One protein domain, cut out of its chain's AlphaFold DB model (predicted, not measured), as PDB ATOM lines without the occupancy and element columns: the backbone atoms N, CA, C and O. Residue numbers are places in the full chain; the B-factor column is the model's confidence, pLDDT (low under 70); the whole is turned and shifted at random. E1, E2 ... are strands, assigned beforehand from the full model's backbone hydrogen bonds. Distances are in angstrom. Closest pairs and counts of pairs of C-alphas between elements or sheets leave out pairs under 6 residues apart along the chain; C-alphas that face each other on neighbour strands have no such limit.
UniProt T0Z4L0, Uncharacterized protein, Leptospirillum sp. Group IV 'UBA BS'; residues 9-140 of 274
ATOM      1  N   VAL A   9     561.646 309.292 291.739       84.38
ATOM      2  CA  VAL A   9     562.194 309.121 293.087       84.38
ATOM      3  C   VAL A   9     563.489 308.335 292.969       84.38
ATOM      4  O   VAL A   9     563.472 307.206 292.495       84.38
ATOM      5  N   ALA A  10     564.599 308.914 293.420       85.44
ATOM      6  CA  ALA A  10     565.889 308.238 293.467       85.44
ATOM      7  C   ALA A  10     566.420 308.220 294.903       85.44
ATOM      8  O   ALA A  10     566.631 309.275 295.504       85.44
ATOM      9  N   LEU A  11     566.640 307.026 295.447       84.62
ATOM     10  CA  LEU A  11     567.365 306.804 296.691       84.62
ATOM     11  C   LEU A  11     568.744 306.261 296.322       84.62
ATOM     12  O   LEU A  11     568.851 305.170 295.764       84.62
ATOM     13  N   VAL A  12     569.787 307.047 296.595       84.50
ATOM     14  CA  VAL A  12     571.167 306.721 296.222       84.50
ATOM     15  C   VAL A  12     572.057 306.820 297.451       84.50
ATOM     16  O   VAL A  12     572.058 307.840 298.140       84.50
ATOM     17  N   GLY A  13     572.818 305.769 297.729       77.50
ATOM     18  CA  GLY A  13     573.710 305.722 298.882       77.50
ATOM     19  C   GLY A  13     574.664 304.538 298.827       77.50
ATOM     20  O   GLY A  13     574.665 303.765 297.881       77.50
ATOM     21  N   THR A  14     575.488 304.363 299.853       79.44
ATOM     22  CA  THR A  14     576.347 303.169 299.965       79.44
ATOM     23  C   THR A  14     575.557 301.923 300.359       79.44
ATOM     24  O   THR A  14     575.954 300.813 300.024       79.44
ATOM     25  N   ASN A  15     574.427 302.115 301.039       81.69
ATOM     26  CA  ASN A  15     573.424 301.107 301.338       81.69
ATOM     27  C   ASN A  15     572.049 301.777 301.223       81.69
ATOM     28  O   ASN A  15     571.846 302.865 301.764       81.69
ATOM     29  N   VAL A  16     571.132 301.150 300.492       82.56
ATOM     30  CA  VAL A  16     569.773 301.645 300.283       82.56
ATOM     31  C   VAL A  16     568.813 300.525 300.641       82.56
ATOM     32  O   VAL A  16     568.841 299.464 300.031       82.56
ATOM     33  N   ALA A  17     567.949 300.789 301.614       84.81
ATOM     34  CA  ALA A  17     566.881 299.890 302.015       84.81
ATOM     35  C   ALA A  17     565.577 300.681 302.109       84.81
ATOM     36  O   ALA A  17     565.560 301.815 302.596       84.81
ATOM     37  N   ASN A  18     564.484 300.077 301.656       82.25
ATOM     38  CA  ASN A  18     563.150 300.636 301.792       82.25
ATOM     39  C   ASN A  18     562.218 299.583 302.393       82.25
ATOM     40  O   ASN A  18     561.920 298.586 301.750       82.25
ATOM     41  N   THR A  19     561.725 299.842 303.601       84.25
ATOM     42  CA  THR A  19     560.715 299.008 304.278       84.25
ATOM     43  C   THR A  19     559.313 299.623 304.219       84.25
ATOM     44  O   THR A  19     558.363 299.072 304.769       84.25
ATOM     45  N   GLY A  20     559.183 300.811 303.618       83.38
ATOM     46  CA  GLY A  20     557.917 301.514 303.438       83.38
ATOM     47  C   GLY A  20     557.394 301.404 302.007       83.38
ATOM     48  O   GLY A  20     557.924 300.680 301.173       83.38
ATOM     49  N   THR A  21     556.356 302.174 301.690       83.19
ATOM     50  CA  THR A  21     555.815 302.248 300.324       83.19
ATOM     51  C   THR A  21     556.381 303.456 299.581       83.19
ATOM     52  O   THR A  21     556.371 304.573 300.108       83.19
ATOM     53  N   ILE A  22     556.819 303.259 298.337       81.25
ATOM     54  CA  ILE A  22     557.182 304.322 297.392       81.25
ATOM     55  C   ILE A  22     556.206 304.250 296.216       81.25
ATOM     56  O   ILE A  22     556.051 303.197 295.609       81.25
ATOM     57  N   THR A  23     555.536 305.357 295.893       82.62
ATOM     58  CA  THR A  23     554.557 305.407 294.797       82.62
ATOM     59  C   THR A  23     554.866 306.563 293.857       82.62
ATOM     60  O   THR A  23     554.942 307.718 294.280       82.62
ATOM     61  N   VAL A  24     555.022 306.254 292.569       81.00
ATOM     62  CA  VAL A  24     555.325 307.228 291.513       81.00
ATOM     63  C   VAL A  24     554.454 306.920 290.289       81.00
ATOM     64  O   VAL A  24     554.862 306.154 289.417       81.00
ATOM     65  N   PRO A  25     553.221 307.453 290.217       80.12
ATOM     66  CA  PRO A  25     552.307 307.138 289.120       80.12
ATOM     67  C   PRO A  25     552.900 307.550 287.768       80.12
ATOM     68  O   PRO A  25     553.217 308.718 287.572       80.12
ATOM     69  N   GLY A  26     553.051 306.617 286.827       75.50
ATOM     70  CA  GLY A  26     553.563 306.934 285.487       75.50
ATOM     71  C   GLY A  26     555.025 307.398 285.439       75.50
ATOM     72  O   GLY A  26     555.416 307.995 284.443       75.50
ATOM     73  N   GLY A  27     555.800 307.212 286.513       77.75
ATOM     74  CA  GLY A  27     557.178 307.698 286.609       77.75
ATOM     75  C   GLY A  27     558.154 306.639 287.114       77.75
ATOM     76  O   GLY A  27     557.868 305.442 287.073       77.75
ATOM     77  N   THR A  28     559.325 307.074 287.574       81.50
ATOM     78  CA  THR A  28     560.461 306.174 287.829       81.50
ATOM     79  C   THR A  28     560.840 306.114 289.306       81.50
ATOM     80  O   THR A  28     560.926 307.142 289.981       81.50
ATOM     81  N   ILE A  29     561.132 304.912 289.803       82.62
ATOM     82  CA  ILE A  29     561.761 304.674 291.105       82.62
ATOM     83  C   ILE A  29     563.150 304.081 290.866       82.62
ATOM     84  O   ILE A  29     563.285 303.062 290.194       82.62
ATOM     85  N   VAL A  30     564.176 304.701 291.445       83.81
ATOM     86  CA  VAL A  30     565.554 304.202 291.445       83.81
ATOM     87  C   VAL A  30     566.006 303.984 292.884       83.81
ATOM     88  O   VAL A  30     566.038 304.918 293.681       83.81
ATOM     89  N   LEU A  31     566.380 302.752 293.209       84.12
ATOM     90  CA  LEU A  31     567.043 302.363 294.449       84.12
ATOM     91  C   LEU A  31     568.453 301.932 294.058       84.12
ATOM     92  O   LEU A  31     568.629 300.852 293.501       84.12
ATOM     93  N   ALA A  32     569.450 302.785 294.277       81.69
ATOM     94  CA  ALA A  32     570.793 302.503 293.799       81.69
ATOM     95  C   ALA A  32     571.843 302.548 294.897       81.69
ATOM     96  O   ALA A  32     571.929 303.512 295.660       81.69
ATOM     97  N   SER A  33     572.675 301.509 294.939       77.56
ATOM     98  CA  SER A  33     573.760 301.415 295.907       77.56
ATOM     99  C   SER A  33     575.120 301.138 295.266       77.56
ATOM    100  O   SER A  33     575.217 300.608 294.158       77.56
ATOM    101  N   GLY A  34     576.193 301.556 295.935       70.81
ATOM    102  CA  GLY A  34     577.573 301.260 295.541       70.81
ATOM    103  C   GLY A  34     578.500 302.477 295.543       70.81
ATOM    104  O   GLY A  34     578.102 303.590 295.880       70.81
ATOM    105  N   ALA A  35     579.770 302.242 295.201       66.50
ATOM    106  CA  ALA A  35     580.822 303.260 295.260       66.50
ATOM    107  C   ALA A  35     580.708 304.318 294.148       66.50
ATOM    108  O   ALA A  35     581.153 305.449 294.327       66.50
ATOM    109  N   SER A  36     580.113 303.960 293.005       68.31
ATOM    110  CA  SER A  36     579.886 304.864 291.878       68.31
ATOM    111  C   SER A  36     578.614 304.473 291.139       68.31
ATOM    112  O   SER A  36     578.624 303.554 290.324       68.31
ATOM    113  N   VAL A  37     577.534 305.214 291.378       64.31
ATOM    114  CA  VAL A  37     576.247 304.958 290.735       64.31
ATOM    115  C   VAL A  37     576.129 305.728 289.426       64.31
ATOM    116  O   VAL A  37     576.120 306.956 289.423       64.31
ATOM    117  N   VAL A  38     575.986 305.002 288.317       62.72
ATOM    118  CA  VAL A  38     575.554 305.568 287.035       62.72
ATOM    119  C   VAL A  38     574.117 305.104 286.795       62.72
ATOM    120  O   VAL A  38     573.905 303.905 286.615       62.72
ATOM    121  N   PRO A  39     573.121 306.007 286.816       56.94
ATOM    122  CA  PRO A  39     571.758 305.649 286.453       56.94
ATOM    123  C   PRO A  39     571.740 305.167 285.000       56.94
ATOM    124  O   PRO A  39     572.165 305.895 284.102       56.94
ATOM    125  N   MET A  40     571.248 303.954 284.754       55.06
ATOM    126  CA  MET A  40     570.906 303.550 283.393       55.06
ATOM    127  C   MET A  40     569.707 304.398 282.961       55.06
ATOM    128  O   MET A  40     568.701 304.434 283.667       55.06
ATOM    129  N   SER A  41     569.812 305.141 281.854       46.31
ATOM    130  CA  SER A  41     568.676 305.931 281.377       46.31
ATOM    131  C   SER A  41     567.581 304.976 280.908       46.31
ATOM    132  O   SER A  41     567.693 304.388 279.831       46.31
ATOM    133  N   SER A  42     566.521 304.813 281.691       47.38
ATOM    134  CA  SER A  42     565.279 304.268 281.164       47.38
ATOM    135  C   SER A  42     564.579 305.366 280.357       47.38
ATOM    136  O   SER A  42     564.536 306.533 280.745       47.38
ATOM    137  N   SER A  43     564.061 304.994 279.185       45.66
ATOM    138  CA  SER A  43     563.072 305.779 278.425       45.66
ATOM    139  C   SER A  43     561.904 306.199 279.357       45.66
ATOM    140  O   SER A  43     561.753 305.566 280.402       45.66
ATOM    141  N   PRO A  44     561.052 307.201 279.039       43.91
ATOM    142  CA  PRO A  44     560.107 307.834 279.980       43.91
ATOM    143  C   PRO A  44     558.880 306.967 280.351       43.91
ATOM    144  O   PRO A  44     557.768 307.466 280.505       43.91
ATOM    145  N   VAL A  45     559.063 305.656 280.471       49.06
ATOM    146  CA  VAL A  45     558.069 304.672 280.890       49.06
ATOM    147  C   VAL A  45     558.187 304.388 282.390       49.06
ATOM    148  O   VAL A  45     559.280 304.463 282.966       49.06
ATOM    149  N   SER A  46     557.058 304.039 283.020       53.25
ATOM    150  CA  SER A  46     556.996 303.621 284.425       53.25
ATOM    151  C   SER A  46     558.041 302.539 284.702       53.25
ATOM    152  O   SER A  46     557.942 301.432 284.173       53.25
ATOM    153  N   SER A  47     559.056 302.856 285.503       55.56
ATOM    154  CA  SER A  47     560.201 301.968 285.727       55.56
ATOM    155  C   SER A  47     560.558 301.886 287.206       55.56
ATOM    156  O   SER A  47     560.638 302.906 287.886       55.56
ATOM    157  N   ILE A  48     560.785 300.673 287.707       55.66
ATOM    158  CA  ILE A  48     561.398 300.431 289.015       55.66
ATOM    159  C   ILE A  48     562.756 299.791 288.761       55.66
ATOM    160  O   ILE A  48     562.855 298.755 288.110       55.66
ATOM    161  N   SER A  49     563.811 300.419 289.266       56.16
ATOM    162  CA  SER A  49     565.179 299.954 289.088       56.16
ATOM    163  C   SER A  49     565.873 299.876 290.444       56.16
ATOM    164  O   SER A  49     566.141 300.903 291.069       56.16
ATOM    165  N   ALA A  50     566.142 298.661 290.911       58.38
ATOM    166  CA  ALA A  50     567.051 298.399 292.018       58.38
ATOM    167  C   ALA A  50     568.421 298.046 291.419       58.38
ATOM    168  O   ALA A  50     568.608 296.939 290.920       58.38
ATOM    169  N   VAL A  51     569.359 299.001 291.398       55.34
ATOM    170  CA  VAL A  51     570.646 298.865 290.687       55.34
ATOM    171  C   VAL A  51     571.809 298.991 291.652       55.34
ATOM    172  O   VAL A  51     572.039 300.049 292.237       55.34
ATOM    173  N   THR A  52     572.612 297.940 291.760       53.03
ATOM    174  CA  THR A  52     573.859 297.980 292.527       53.03
ATOM    175  C   THR A  52     575.056 298.128 291.594       53.03
ATOM    176  O   THR A  52     575.169 297.429 290.590       53.03
ATOM    177  N   THR A  53     575.954 299.060 291.903       47.06
ATOM    178  CA  THR A  53     577.075 299.439 291.029       47.06
ATOM    179  C   THR A  53     578.403 298.777 291.386       47.06
ATOM    180  O   THR A  53     578.516 298.031 292.357       47.06
ATOM    181  N   THR A  54     579.386 298.986 290.507       40.34
ATOM    182  CA  THR A  54     580.659 298.266 290.381       40.34
ATOM    183  C   THR A  54     581.371 298.040 291.718       40.34
ATOM    184  O   THR A  54     581.771 298.986 292.392       40.34
ATOM    185  N   GLY A  55     581.558 296.765 292.086       43.09
ATOM    186  CA  GLY A  55     582.331 296.379 293.276       43.09
ATOM    187  C   GLY A  55     581.835 295.169 294.079       43.09
ATOM    188  O   GLY A  55     582.455 294.866 295.091       43.09
ATOM    189  N   GLY A  56     580.769 294.477 293.656       56.75
ATOM    190  CA  GLY A  56     580.267 293.280 294.353       56.75
ATOM    191  C   GLY A  56     579.244 293.578 295.446       56.75
ATOM    192  O   GLY A  56     579.449 293.236 296.605       56.75
ATOM    193  N   GLY A  57     578.152 294.254 295.090       60.09
ATOM    194  CA  GLY A  57     577.052 294.505 296.019       60.09
ATOM    195  C   GLY A  57     575.900 293.514 295.874       60.09
ATOM    196  O   GLY A  57     575.840 292.756 294.907       60.09
ATOM    197  N   PHE A  58     574.992 293.546 296.845       68.06
ATOM    198  CA  PHE A  58     573.826 292.673 296.925       68.06
ATOM    199  C   PHE A  58     572.569 293.445 296.536       68.06
ATOM    200  O   PHE A  58     572.350 294.551 297.032       68.06
ATOM    201  N   ALA A  59     571.745 292.850 295.682       75.69
ATOM    202  CA  ALA A  59     570.389 293.318 295.434       75.69
ATOM    203  C   ALA A  59     569.430 292.276 296.004       75.69
ATOM    204  O   ALA A  59     569.407 291.142 295.536       75.69
ATOM    205  N   THR A  60     568.665 292.642 297.027       73.88
ATOM    206  CA  THR A  60     567.701 291.736 297.657       73.88
ATOM    207  C   THR A  60     566.324 292.365 297.606       73.88
ATOM    208  O   THR A  60     566.162 293.513 298.020       73.88
ATOM    209  N   ASP A  61     565.355 291.606 297.108       77.69
ATOM    210  CA  ASP A  61     563.939 291.929 297.223       77.69
ATOM    211  C   ASP A  61     563.230 290.802 297.976       77.69
ATOM    212  O   ASP A  61     563.382 289.626 297.651       77.69
ATOM    213  N   ASP A  62     562.484 291.174 299.007       73.50
ATOM    214  CA  ASP A  62     561.616 290.309 299.807       73.50
ATOM    215  C   ASP A  62     560.172 290.848 299.853       73.50
ATOM    216  O   ASP A  62     559.327 290.324 300.585       73.50
ATOM    217  N   GLY A  63     559.887 291.897 299.075       76.50
ATOM    218  CA  GLY A  63     558.642 292.652 299.097       76.50
ATOM    219  C   GLY A  63     557.892 292.615 297.768       76.50
ATOM    220  O   GLY A  63     557.769 291.581 297.123       76.50
ATOM    221  N   VAL A  64     557.310 293.752 297.386       79.62
ATOM    222  CA  VAL A  64     556.525 293.882 296.150       79.62
ATOM    223  C   VAL A  64     557.084 295.026 295.319       79.62
ATOM    224  O   VAL A  64     557.037 296.184 295.746       79.62
ATOM    225  N   LEU A  65     557.528 294.721 294.102       81.06
ATOM    226  CA  LEU A  65     557.823 295.701 293.062       81.06
ATOM    227  C   LEU A  65     556.744 295.584 291.986       81.06
ATOM    228  O   LEU A  65     556.587 294.543 291.355       81.06
ATOM    229  N   SER A  66     555.974 296.653 291.780       80.00
ATOM    230  CA  SER A  66     554.867 296.650 290.822       80.00
ATOM    231  C   SER A  66     554.903 297.869 289.909       80.00
ATOM    232  O   SER A  66     554.972 299.011 290.371       80.00
ATOM    233  N   VAL A  67     554.829 297.613 288.605       75.88
ATOM    234  CA  VAL A  67     554.676 298.607 287.542       75.88
ATOM    235  C   VAL A  67     553.551 298.171 286.613       75.88
ATOM    236  O   VAL A  67     553.715 297.313 285.756       75.88
ATOM    237  N   SER A  68     552.377 298.779 286.742       66.75
ATOM    238  CA  SER A  68     551.296 298.530 285.788       66.75
ATOM    239  C   SER A  68     551.468 299.409 284.550       66.75
ATOM    240  O   SER A  68     551.628 300.631 284.677       66.75
ATOM    241  N   ALA A  69     551.376 298.812 283.363       64.44
ATOM    242  CA  ALA A  69     551.302 299.570 282.117       64.44
ATOM    243  C   ALA A  69     550.074 300.503 282.112       64.44
ATOM    244  O   ALA A  69     548.995 300.143 282.590       64.44
ATOM    245  N   ALA A  70     550.231 301.697 281.538       58.59
ATOM    246  CA  ALA A  70     549.126 302.598 281.220       58.59
ATOM    247  C   ALA A  70     549.143 302.866 279.708       58.59
ATOM    248  O   ALA A  70     549.990 303.608 279.211       58.59
ATOM    249  N   GLY A  71     548.225 302.242 278.961       60.94
ATOM    250  CA  GLY A  71     548.193 302.330 277.495       60.94
ATOM    251  C   GLY A  71     549.258 301.455 276.822       60.94
ATOM    252  O   GLY A  71     549.472 300.321 277.231       60.94
ATOM    253  N   GLU A  72     549.925 301.950 275.774       60.38
ATOM    254  CA  GLU A  72     550.941 301.175 275.027       60.38
ATOM    255  C   GLU A  72     552.302 301.068 275.742       60.38
ATOM    256  O   GLU A  72     553.149 300.265 275.347       60.38
ATOM    257  N   ASN A  73     552.510 301.849 276.806       64.50
ATOM    258  CA  ASN A  73     553.774 301.926 277.532       64.50
ATOM    259  C   ASN A  73     553.876 300.812 278.579       64.50
ATOM    260  O   ASN A  73     553.306 300.912 279.668       64.50
ATOM    261  N   ALA A  74     554.617 299.763 278.235       74.31
ATOM    262  CA  ALA A  74     554.904 298.641 279.116       74.31
ATOM    263  C   ALA A  74     555.838 299.071 280.268       74.31
ATOM    264  O   ALA A  74     556.788 299.826 280.050       74.31
ATOM    265  N   GLY A  75     555.550 298.627 281.495       80.50
ATOM    266  CA  GLY A  75     556.398 298.913 282.656       80.50
ATOM    267  C   GLY A  75     557.689 298.090 282.642       80.50
ATOM    268  O   GLY A  75     557.729 297.027 282.029       80.50
ATOM    269  N   ASN A  76     558.743 298.563 283.309       85.31
ATOM    270  CA  ASN A  76     559.996 297.808 283.447       85.31
ATOM    271  C   ASN A  76     560.397 297.658 284.921       85.31
ATOM    272  O   ASN A  76     560.404 298.646 285.662       85.31
ATOM    273  N   ILE A  77     560.738 296.438 285.330       86.94
ATOM    274  CA  ILE A  77     561.342 296.122 286.623       86.94
ATOM    275  C   ILE A  77     562.735 295.555 286.377       86.94
ATOM    276  O   ILE A  77     562.882 294.501 285.765       86.94
ATOM    277  N   ILE A  78     563.753 296.218 286.918       85.62
ATOM    278  CA  ILE A  78     565.134 295.735 286.878       85.62
ATOM    279  C   ILE A  78     565.626 295.568 288.310       85.62
ATOM    280  O   ILE A  78     565.681 296.542 289.064       85.62
ATOM    281  N   VAL A  79     566.016 294.347 288.667       87.38
ATOM    282  CA  VAL A  79     566.707 294.034 289.919       87.38
ATOM    283  C   VAL A  79     568.091 293.522 289.558       87.38
ATOM    284  O   VAL A  79     568.234 292.440 288.987       87.38
ATOM    285  N   GLN A  80     569.114 294.327 289.845       86.25
ATOM    286  CA  GLN A  80     570.468 294.041 289.404       86.25
ATOM    287  C   GLN A  80     571.524 294.257 290.488       86.25
ATOM    288  O   GLN A  80     571.596 295.311 291.130       86.25
ATOM    289  N   SER A  81     572.406 293.268 290.620       82.81
ATOM    290  CA  SER A  81     573.642 293.347 291.396       82.81
ATOM    291  C   SER A  81     574.873 293.499 290.492       82.81
ATOM    292  O   SER A  81     574.788 293.506 289.263       82.81
ATOM    293  N   GLY A  82     576.050 293.681 291.097       79.50
ATOM    294  CA  GLY A  82     577.282 293.883 290.334       79.50
ATOM    295  C   GLY A  82     577.675 292.646 289.516       79.50
ATOM    296  O   GLY A  82     577.865 291.575 290.076       79.50
ATOM    297  N   MET A  83     577.915 292.819 288.215       78.06
ATOM    298  CA  MET A  83     578.216 291.712 287.287       78.06
ATOM    299  C   MET A  83     579.534 290.971 287.566       78.06
ATOM    300  O   MET A  83     579.699 289.827 287.160       78.06
ATOM    301  N   ASN A  84     580.481 291.608 288.264       74.88
ATOM    302  CA  ASN A  84     581.788 290.999 288.536       74.88
ATOM    303  C   ASN A  84     581.793 290.093 289.778       74.88
ATOM    304  O   ASN A  84     582.647 289.218 289.862       74.88
ATOM    305  N   SER A  85     580.929 290.353 290.768       71.31
ATOM    306  CA  SER A  85     580.984 289.669 292.076       71.31
ATOM    307  C   SER A  85     579.757 289.896 292.983       71.31
ATOM    308  O   SER A  85     579.871 289.803 294.201       71.31
ATOM    309  N   GLY A  86     578.595 290.273 292.440       78.81
ATOM    310  CA  GLY A  86     577.376 290.578 293.201       78.81
ATOM    311  C   GLY A  86     576.303 289.491 293.130       78.81
ATOM    312  O   GLY A  86     576.161 288.806 292.120       78.81
ATOM    313  N   THR A  87     575.506 289.365 294.189       80.69
ATOM    314  CA  THR A  87     574.367 288.439 294.214       80.69
ATOM    315  C   THR A  87     573.051 289.201 294.178       80.69
ATOM    316  O   THR A  87     572.835 290.135 294.956       80.69
ATOM    317  N   THR A  88     572.161 288.780 293.285       86.25
ATOM    318  CA  THR A  88     570.768 289.215 293.243       86.25
ATOM    319  C   THR A  88     569.894 288.119 293.825       86.25
ATOM    320  O   THR A  88     569.867 287.010 293.302       86.25
ATOM    321  N   THR A  89     569.179 288.416 294.902       85.19
ATOM    322  CA  THR A  89     568.326 287.457 295.606       85.19
ATOM    323  C   THR A  89     566.880 287.924 295.562       85.19
ATOM    324  O   THR A  89     566.569 289.017 296.034       85.19
ATOM    325  N   LEU A  90     565.995 287.078 295.035       85.81
ATOM    326  CA  LEU A  90     564.556 287.203 295.242       85.81
ATOM    327  C   LEU A  90     564.158 286.243 296.361       85.81
ATOM    328  O   LEU A  90     564.262 285.023 296.211       85.81
ATOM    329  N   GLY A  91     563.762 286.815 297.496       80.56
ATOM    330  CA  GLY A  91     563.306 286.063 298.656       80.56
ATOM    331  C   GLY A  91     561.964 285.364 298.407       80.56
ATOM    332  O   GLY A  91     561.277 285.648 297.424       80.56
ATOM    333  N   PRO A  92     561.531 284.484 299.324       78.19
ATOM    334  CA  PRO A  92     560.334 283.652 299.149       78.19
ATOM    335  C   PRO A  92     559.022 284.451 299.053       78.19
ATOM    336  O   PRO A  92     558.015 283.946 298.569       78.19
ATOM    337  N   THR A  93     559.013 285.700 299.521       81.69
ATOM    338  CA  THR A  93     557.849 286.600 299.484       81.69
ATOM    339  C   THR A  93     557.923 287.654 298.383       81.69
ATOM    340  O   THR A  93     556.994 288.452 298.271       81.69
ATOM    341  N   ALA A  94     558.995 287.665 297.583       84.12
ATOM    342  CA  ALA A  94     559.197 288.645 296.524       84.12
ATOM    343  C   ALA A  94     558.101 288.543 295.454       84.12
ATOM    344  O   ALA A  94     557.777 287.452 294.985       84.12
ATOM    345  N   VAL A  95     557.548 289.679 295.028       86.69
ATOM    346  CA  VAL A  95     556.568 289.775 293.938       86.69
ATOM    347  C   VAL A  95     557.032 290.839 292.956       86.69
ATOM    348  O   VAL A  95     557.101 292.016 293.309       86.69
ATOM    349  N   LEU A  96     557.283 290.437 291.709       88.81
ATOM    350  CA  LEU A  96     557.607 291.355 290.619       88.81
ATOM    351  C   LEU A  96     556.444 291.355 289.623       88.81
ATOM    352  O   LEU A  96     556.244 290.393 288.880       88.81
ATOM    353  N   ASP A  97     555.656 292.427 289.619       87.88
ATOM    354  CA  ASP A  97     554.457 292.546 288.786       87.88
ATOM    355  C   ASP A  97     554.590 293.686 287.776       87.88
ATOM    356  O   ASP A  97     554.407 294.859 288.104       87.88
ATOM    357  N   ALA A  98     554.885 293.324 286.532       88.75
ATOM    358  CA  ALA A  98     554.900 294.217 285.382       88.75
ATOM    359  C   ALA A  98     553.692 293.974 284.450       88.75
ATOM    360  O   ALA A  98     553.762 294.224 283.247       88.75
ATOM    361  N   SER A  99     552.586 293.422 284.961       87.81
ATOM    362  CA  SER A  99     551.422 293.059 284.146       87.81
ATOM    363  C   SER A  99     550.595 294.256 283.658       87.81
ATOM    364  O   SER A  99     550.660 295.377 284.169       87.81
ATOM    365  N   ALA A 100     549.775 293.999 282.636       86.94
ATOM    366  CA  ALA A 100     548.846 294.955 282.038       86.94
ATOM    367  C   ALA A 100     547.407 294.395 282.027       86.94
ATOM    368  O   ALA A 100     546.838 294.144 280.960       86.94
ATOM    369  N   PRO A 101     546.785 294.169 283.204       86.12
ATOM    370  CA  PRO A 101     545.499 293.471 283.299       86.12
ATOM    371  C   PRO A 101     544.334 294.256 282.684       86.12
ATOM    372  O   PRO A 101     543.353 293.656 282.257       86.12
ATOM    373  N   ASN A 102     544.445 295.587 282.611       82.88
ATOM    374  CA  ASN A 102     543.380 296.485 282.151       82.88
ATOM    375  C   ASN A 102     543.585 297.001 280.711       82.88
ATOM    376  O   ASN A 102     542.876 297.912 280.287       82.88
ATOM    377  N   GLY A 103     544.550 296.447 279.965       77.69
ATOM    378  CA  GLY A 103     544.893 296.867 278.600       77.69
ATOM    379  C   GLY A 103     546.346 297.330 278.456       77.69
ATOM    380  O   GLY A 103     546.964 297.745 279.432       77.69
ATOM    381  N   GLY A 104     546.882 297.261 277.232       84.25
ATOM    382  CA  GLY A 104     548.300 297.520 276.944       84.25
ATOM    383  C   GLY A 104     549.132 296.247 276.791       84.25
ATOM    384  O   GLY A 104     548.592 295.144 276.795       84.25
ATOM    385  N   ASN A 105     550.450 296.381 276.646       86.19
ATOM    386  CA  ASN A 105     551.371 295.239 276.632       86.19
ATOM    387  C   ASN A 105     551.919 294.977 278.038       86.19
ATOM    388  O   ASN A 105     552.124 295.916 278.808       86.19
ATOM    389  N   GLY A 106     552.174 293.707 278.346       85.81
ATOM    390  CA  GLY A 106     552.894 293.317 279.550       85.81
ATOM    391  C   GLY A 106     554.322 293.861 279.526       85.81
ATOM    392  O   GLY A 106     554.918 294.027 278.460       85.81
ATOM    393  N   GLY A 107     554.831 294.171 280.709       86.88
ATOM    394  CA  GLY A 107     556.130 294.778 280.948       86.88
ATOM    395  C   GLY A 107     557.315 293.827 280.909       86.88
ATOM    396  O   GLY A 107     557.187 292.621 280.720       86.88
ATOM    397  N   GLU A 108     558.492 294.397 281.097       88.69
ATOM    398  CA  GLU A 108     559.743 293.658 281.190       88.69
ATOM    399  C   GLU A 108     560.136 293.474 282.660       88.69
ATOM    400  O   GLU A 108     560.023 294.400 283.465       88.69
ATOM    401  N   ILE A 109     560.597 292.273 283.003       88.69
ATOM    402  CA  ILE A 109     561.244 291.972 284.278       88.69
ATOM    403  C   ILE A 109     562.640 291.431 283.980       88.69
ATOM    404  O   ILE A 109     562.779 290.408 283.308       88.69
ATOM    405  N   VAL A 110     563.666 292.089 284.514       87.75
ATOM    406  CA  VAL A 110     565.063 291.652 284.443       87.75
ATOM    407  C   VAL A 110     565.591 291.421 285.851       87.75
ATOM    408  O   VAL A 110     565.608 292.337 286.675       87.75
ATOM    409  N   VAL A 111     566.065 290.207 286.111       87.69
ATOM    410  CA  VAL A 111     566.792 289.850 287.332       87.69
ATOM    411  C   VAL A 111     568.192 289.441 286.906       87.69
ATOM    412  O   VAL A 111     568.359 288.411 286.255       87.69
ATOM    413  N   ASN A 112     569.183 290.274 287.220       86.62
ATOM    414  CA  ASN A 112     570.550 290.069 286.747       86.62
ATOM    415  C   ASN A 112     571.579 290.203 287.878       86.62
ATOM    416  O   ASN A 112     571.384 290.980 288.810       86.62
ATOM    417  N   GLY A 113     572.680 289.470 287.829       82.88
ATOM    418  CA  GLY A 113     573.795 289.584 288.759       82.88
ATOM    419  C   GLY A 113     574.980 288.733 288.328       82.88
ATOM    420  O   GLY A 113     574.918 288.027 287.330       82.88
ATOM    421  N   HIS A 114     576.060 288.750 289.110       78.69
ATOM    422  CA  HIS A 114     577.072 287.693 288.982       78.69
ATOM    423  C   HIS A 114     576.482 286.337 289.403       78.69
ATOM    424  O   HIS A 114     576.707 285.315 288.763       78.69
ATOM    425  N   THR A 115     575.665 286.365 290.455       77.50
ATOM    426  CA  THR A 115     574.857 285.244 290.929       77.50
ATOM    427  C   THR A 115     573.407 285.690 291.041       77.50
ATOM    428  O   THR A 115     573.140 286.767 291.575       77.50
ATOM    429  N   VAL A 116     572.463 284.848 290.621       84.69
ATOM    430  CA  VAL A 116     571.036 285.035 290.910       84.69
ATOM    431  C   VAL A 116     570.547 283.901 291.809       84.69
ATOM    432  O   VAL A 116     570.807 282.733 291.545       84.69
ATOM    433  N   VAL A 117     569.843 284.235 292.887       80.50
ATOM    434  CA  VAL A 117     569.213 283.271 293.797       80.50
ATOM    435  C   VAL A 117     567.709 283.510 293.789       80.50
ATOM    436  O   VAL A 117     567.251 284.616 294.076       80.50
ATOM    437  N   LEU A 118     566.955 282.464 293.456       80.75
ATOM    438  CA  LEU A 118     565.495 282.441 293.481       80.75
ATOM    439  C   LEU A 118     565.080 281.406 294.533       80.75
ATOM    440  O   LEU A 118     565.173 280.207 294.263       80.75
ATOM    441  N   ASP A 119     564.704 281.852 295.734       67.44
ATOM    442  CA  ASP A 119     564.434 280.933 296.857       67.44
ATOM    443  C   ASP A 119     563.142 280.127 296.660       67.44
ATOM    444  O   ASP A 119     563.073 278.961 297.036       67.44
ATOM    445  N   GLU A 120     562.163 280.702 295.967       58.72
ATOM    446  CA  GLU A 120     561.054 280.033 295.283       58.72
ATOM    447  C   GLU A 120     560.813 280.855 294.004       58.72
ATOM    448  O   GLU A 120     561.300 281.986 293.917       58.72
ATOM    449  N   THR A 121     560.141 280.340 292.966       59.06
ATOM    450  CA  THR A 121     559.802 281.203 291.818       59.06
ATOM    451  C   THR A 121     558.855 282.288 292.314       59.06
ATOM    452  O   THR A 121     557.642 282.071 292.351       59.06
ATOM    453  N   ALA A 122     559.420 283.432 292.716       62.53
ATOM    454  CA  ALA A 122     558.708 284.668 292.972       62.53
ATOM    455  C   ALA A 122     557.661 284.817 291.862       62.53
ATOM    456  O   ALA A 122     557.988 284.539 290.703       62.53
ATOM    457  N   PRO A 123     556.401 285.171 292.149       75.62
ATOM    458  CA  PRO A 123     555.439 285.443 291.094       75.62
ATOM    459  C   PRO A 123     555.958 286.596 290.225       75.62
ATOM    460  O   PRO A 123     555.819 287.769 290.563       75.62
ATOM    461  N   LEU A 124     556.589 286.228 289.106       88.56
ATOM    462  CA  LEU A 124     557.028 287.116 288.040       88.56
ATOM    463  C   LEU A 124     555.859 287.238 287.069       88.56
ATOM    464  O   LEU A 124     555.579 286.319 286.293       88.56
ATOM    465  N   ASN A 125     555.127 288.344 287.146       88.50
ATOM    466  CA  ASN A 125     553.922 288.543 286.354       88.50
ATOM    467  C   ASN A 125     554.155 289.587 285.261       88.50
ATOM    468  O   ASN A 125     554.285 290.774 285.534       88.50
ATOM    469  N   VAL A 126     554.147 289.138 284.008       90.25
ATOM    470  CA  VAL A 126     554.230 289.989 282.806       90.25
ATOM    471  C   VAL A 126     553.009 289.808 281.899       90.25
ATOM    472  O   VAL A 126     553.058 290.053 280.693       90.25
ATOM    473  N   SER A 127     551.903 289.305 282.453       90.19
ATOM    474  CA  SER A 127     550.713 288.973 281.671       90.19
ATOM    475  C   SER A 127     550.036 290.216 281.080       90.19
ATOM    476  O   SER A 127     549.996 291.287 281.687       90.19
ATOM    477  N   SER A 128     549.468 290.059 279.885       89.75
ATOM    478  CA  SER A 128     548.541 291.025 279.294       89.75
ATOM    479  C   SER A 128     547.395 290.283 278.601       89.75
ATOM    480  O   SER A 128     547.635 289.607 277.601       89.75
ATOM    481  N   PRO A 129     546.148 290.390 279.097       90.12
ATOM    482  CA  PRO A 129     544.995 289.742 278.465       90.12
ATOM    483  C   PRO A 129     544.603 290.350 277.113       90.12
ATOM    484  O   PRO A 129     543.962 289.686 276.302       90.12
ATOM    485  N   TYR A 130     544.947 291.621 276.885       87.88
ATOM    486  CA  TYR A 130     544.470 292.414 275.743       87.88
ATOM    487  C   TYR A 130     545.594 292.884 274.807       87.88
ATOM    488  O   TYR A 130     545.323 293.562 273.819       87.88
ATOM    489  N   GLY A 131     546.846 292.545 275.110       86.00
ATOM    490  CA  GLY A 131     548.023 292.899 274.323       86.00
ATOM    491  C   GLY A 131     549.042 291.767 274.302       86.00
ATOM    492  O   GLY A 131     548.717 290.605 274.533       86.00
ATOM    493  N   LYS A 132     550.296 292.094 273.991       89.12
ATOM    494  CA  LYS A 132     551.383 291.111 274.033       89.12
ATOM    495  C   LYS A 132     551.798 290.875 275.481       89.12
ATOM    496  O   LYS A 132     551.953 291.839 276.230       89.12
ATOM    497  N   SER A 133     552.009 289.615 275.857       88.31
ATOM    498  CA  SER A 133     552.715 289.289 277.098       88.31
ATOM    499  C   SER A 133     554.106 289.908 277.074       88.31
ATOM    500  O   SER A 133     554.744 289.976 276.020       88.31
ATOM    501  N   GLY A 134     554.548 290.359 278.237       88.69
ATOM    502  CA  GLY A 134     555.885 290.886 278.412       88.69
ATOM    503  C   GLY A 134     556.944 289.791 278.529       88.69
ATOM    504  O   GLY A 134     556.687 288.615 278.250       88.69
ATOM    505  N   THR A 135     558.143 290.184 278.943       90.62
ATOM    506  CA  THR A 135     559.326 289.317 278.976       90.62
ATOM    507  C   THR A 135     559.901 289.225 280.378       90.62
ATOM    508  O   THR A 135     559.982 290.217 281.096       90.62
ATOM    509  N   VAL A 136     560.334 288.022 280.747       90.19
ATOM    510  CA  VAL A 136     561.102 287.773 281.966       90.19
ATOM    511  C   VAL A 136     562.482 287.283 281.552       90.19
ATOM    512  O   VAL A 136     562.587 286.277 280.852       90.19
ATOM    513  N   THR A 137     563.518 287.980 282.007       89.62
ATOM    514  CA  THR A 137     564.919 287.621 281.781       89.62
ATOM    515  C   THR A 137     565.594 287.397 283.126       89.62
ATOM    516  O   THR A 137     565.633 288.303 283.960       89.62
ATOM    517  N   ILE A 138     566.129 286.193 283.322       87.31
ATOM    518  CA  ILE A 138     566.954 285.829 284.475       87.31
ATOM    519  C   ILE A 138     568.354 285.516 283.956       87.31
ATOM    520  O   ILE A 138     568.494 284.657 283.086       87.31
ATOM    521  N   ASP A 139     569.358 286.216 284.473       86.25
ATOM    522  CA  ASP A 139     570.746 286.098 284.023       86.25
ATOM    523  C   ASP A 139     571.712 286.154 285.228       86.25
ATOM    524  O   ASP A 139     571.679 287.129 285.979       86.25
ATOM    525  N   PRO A 140     572.537 285.123 285.481       84.69
ATOM    526  CA  PRO A 140     572.617 283.870 284.734       84.69
ATOM    527  C   PRO A 140     571.419 282.944 284.989       84.69
ATOM    528  O   PRO A 140     570.745 283.000 286.020       84.69
TER     529      PRO A 140
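This is residues 9 to 140 of the 274 residues of an uncharacterized protein of Leptospirillum sp. Group IV 'UBA BS' (UniProt T0Z4L0). With little regular structure, the chain winds in stacked turns, a solenoid whose wall is the parallel sheet E1 E2 E3 E6 E9 E11; small parallel sheets E4 E7 E10 and E5 E8 cover part of one face. The 132 printed residues include eleven strands, 49 residues in all, and no named helix: all strand. The whole is compact, radius of gyration of the C-alphas 14.0 A, spans 42 by 29 by 25 A.

In the large sheet E6, residues 76 to 80, and E9, residues 108 to 112, are parallel; N 77 and O 108, 2.9 A apart, are within hydrogen-bond range. This sheet and E4 E7 E10, residues 59 to 61, 87 to 90 and 115 to 118, form a sandwich, two sheets face to face; the closest C-alphas of E6 and E7, Gln 80 and Thr 88, are 6.2 A apart.

E1, residues 9 to 13, begins at C-alpha (562.194, 309.121, 293.087); E11, residues 135 to 139, ends at (570.746, 286.098, 284.023).

The printed part has no cut. Links 14 to 27, 34 to 46 and 119 to 134 are long. pLDDT is under 70 for 34 residues, among them 35 to 58.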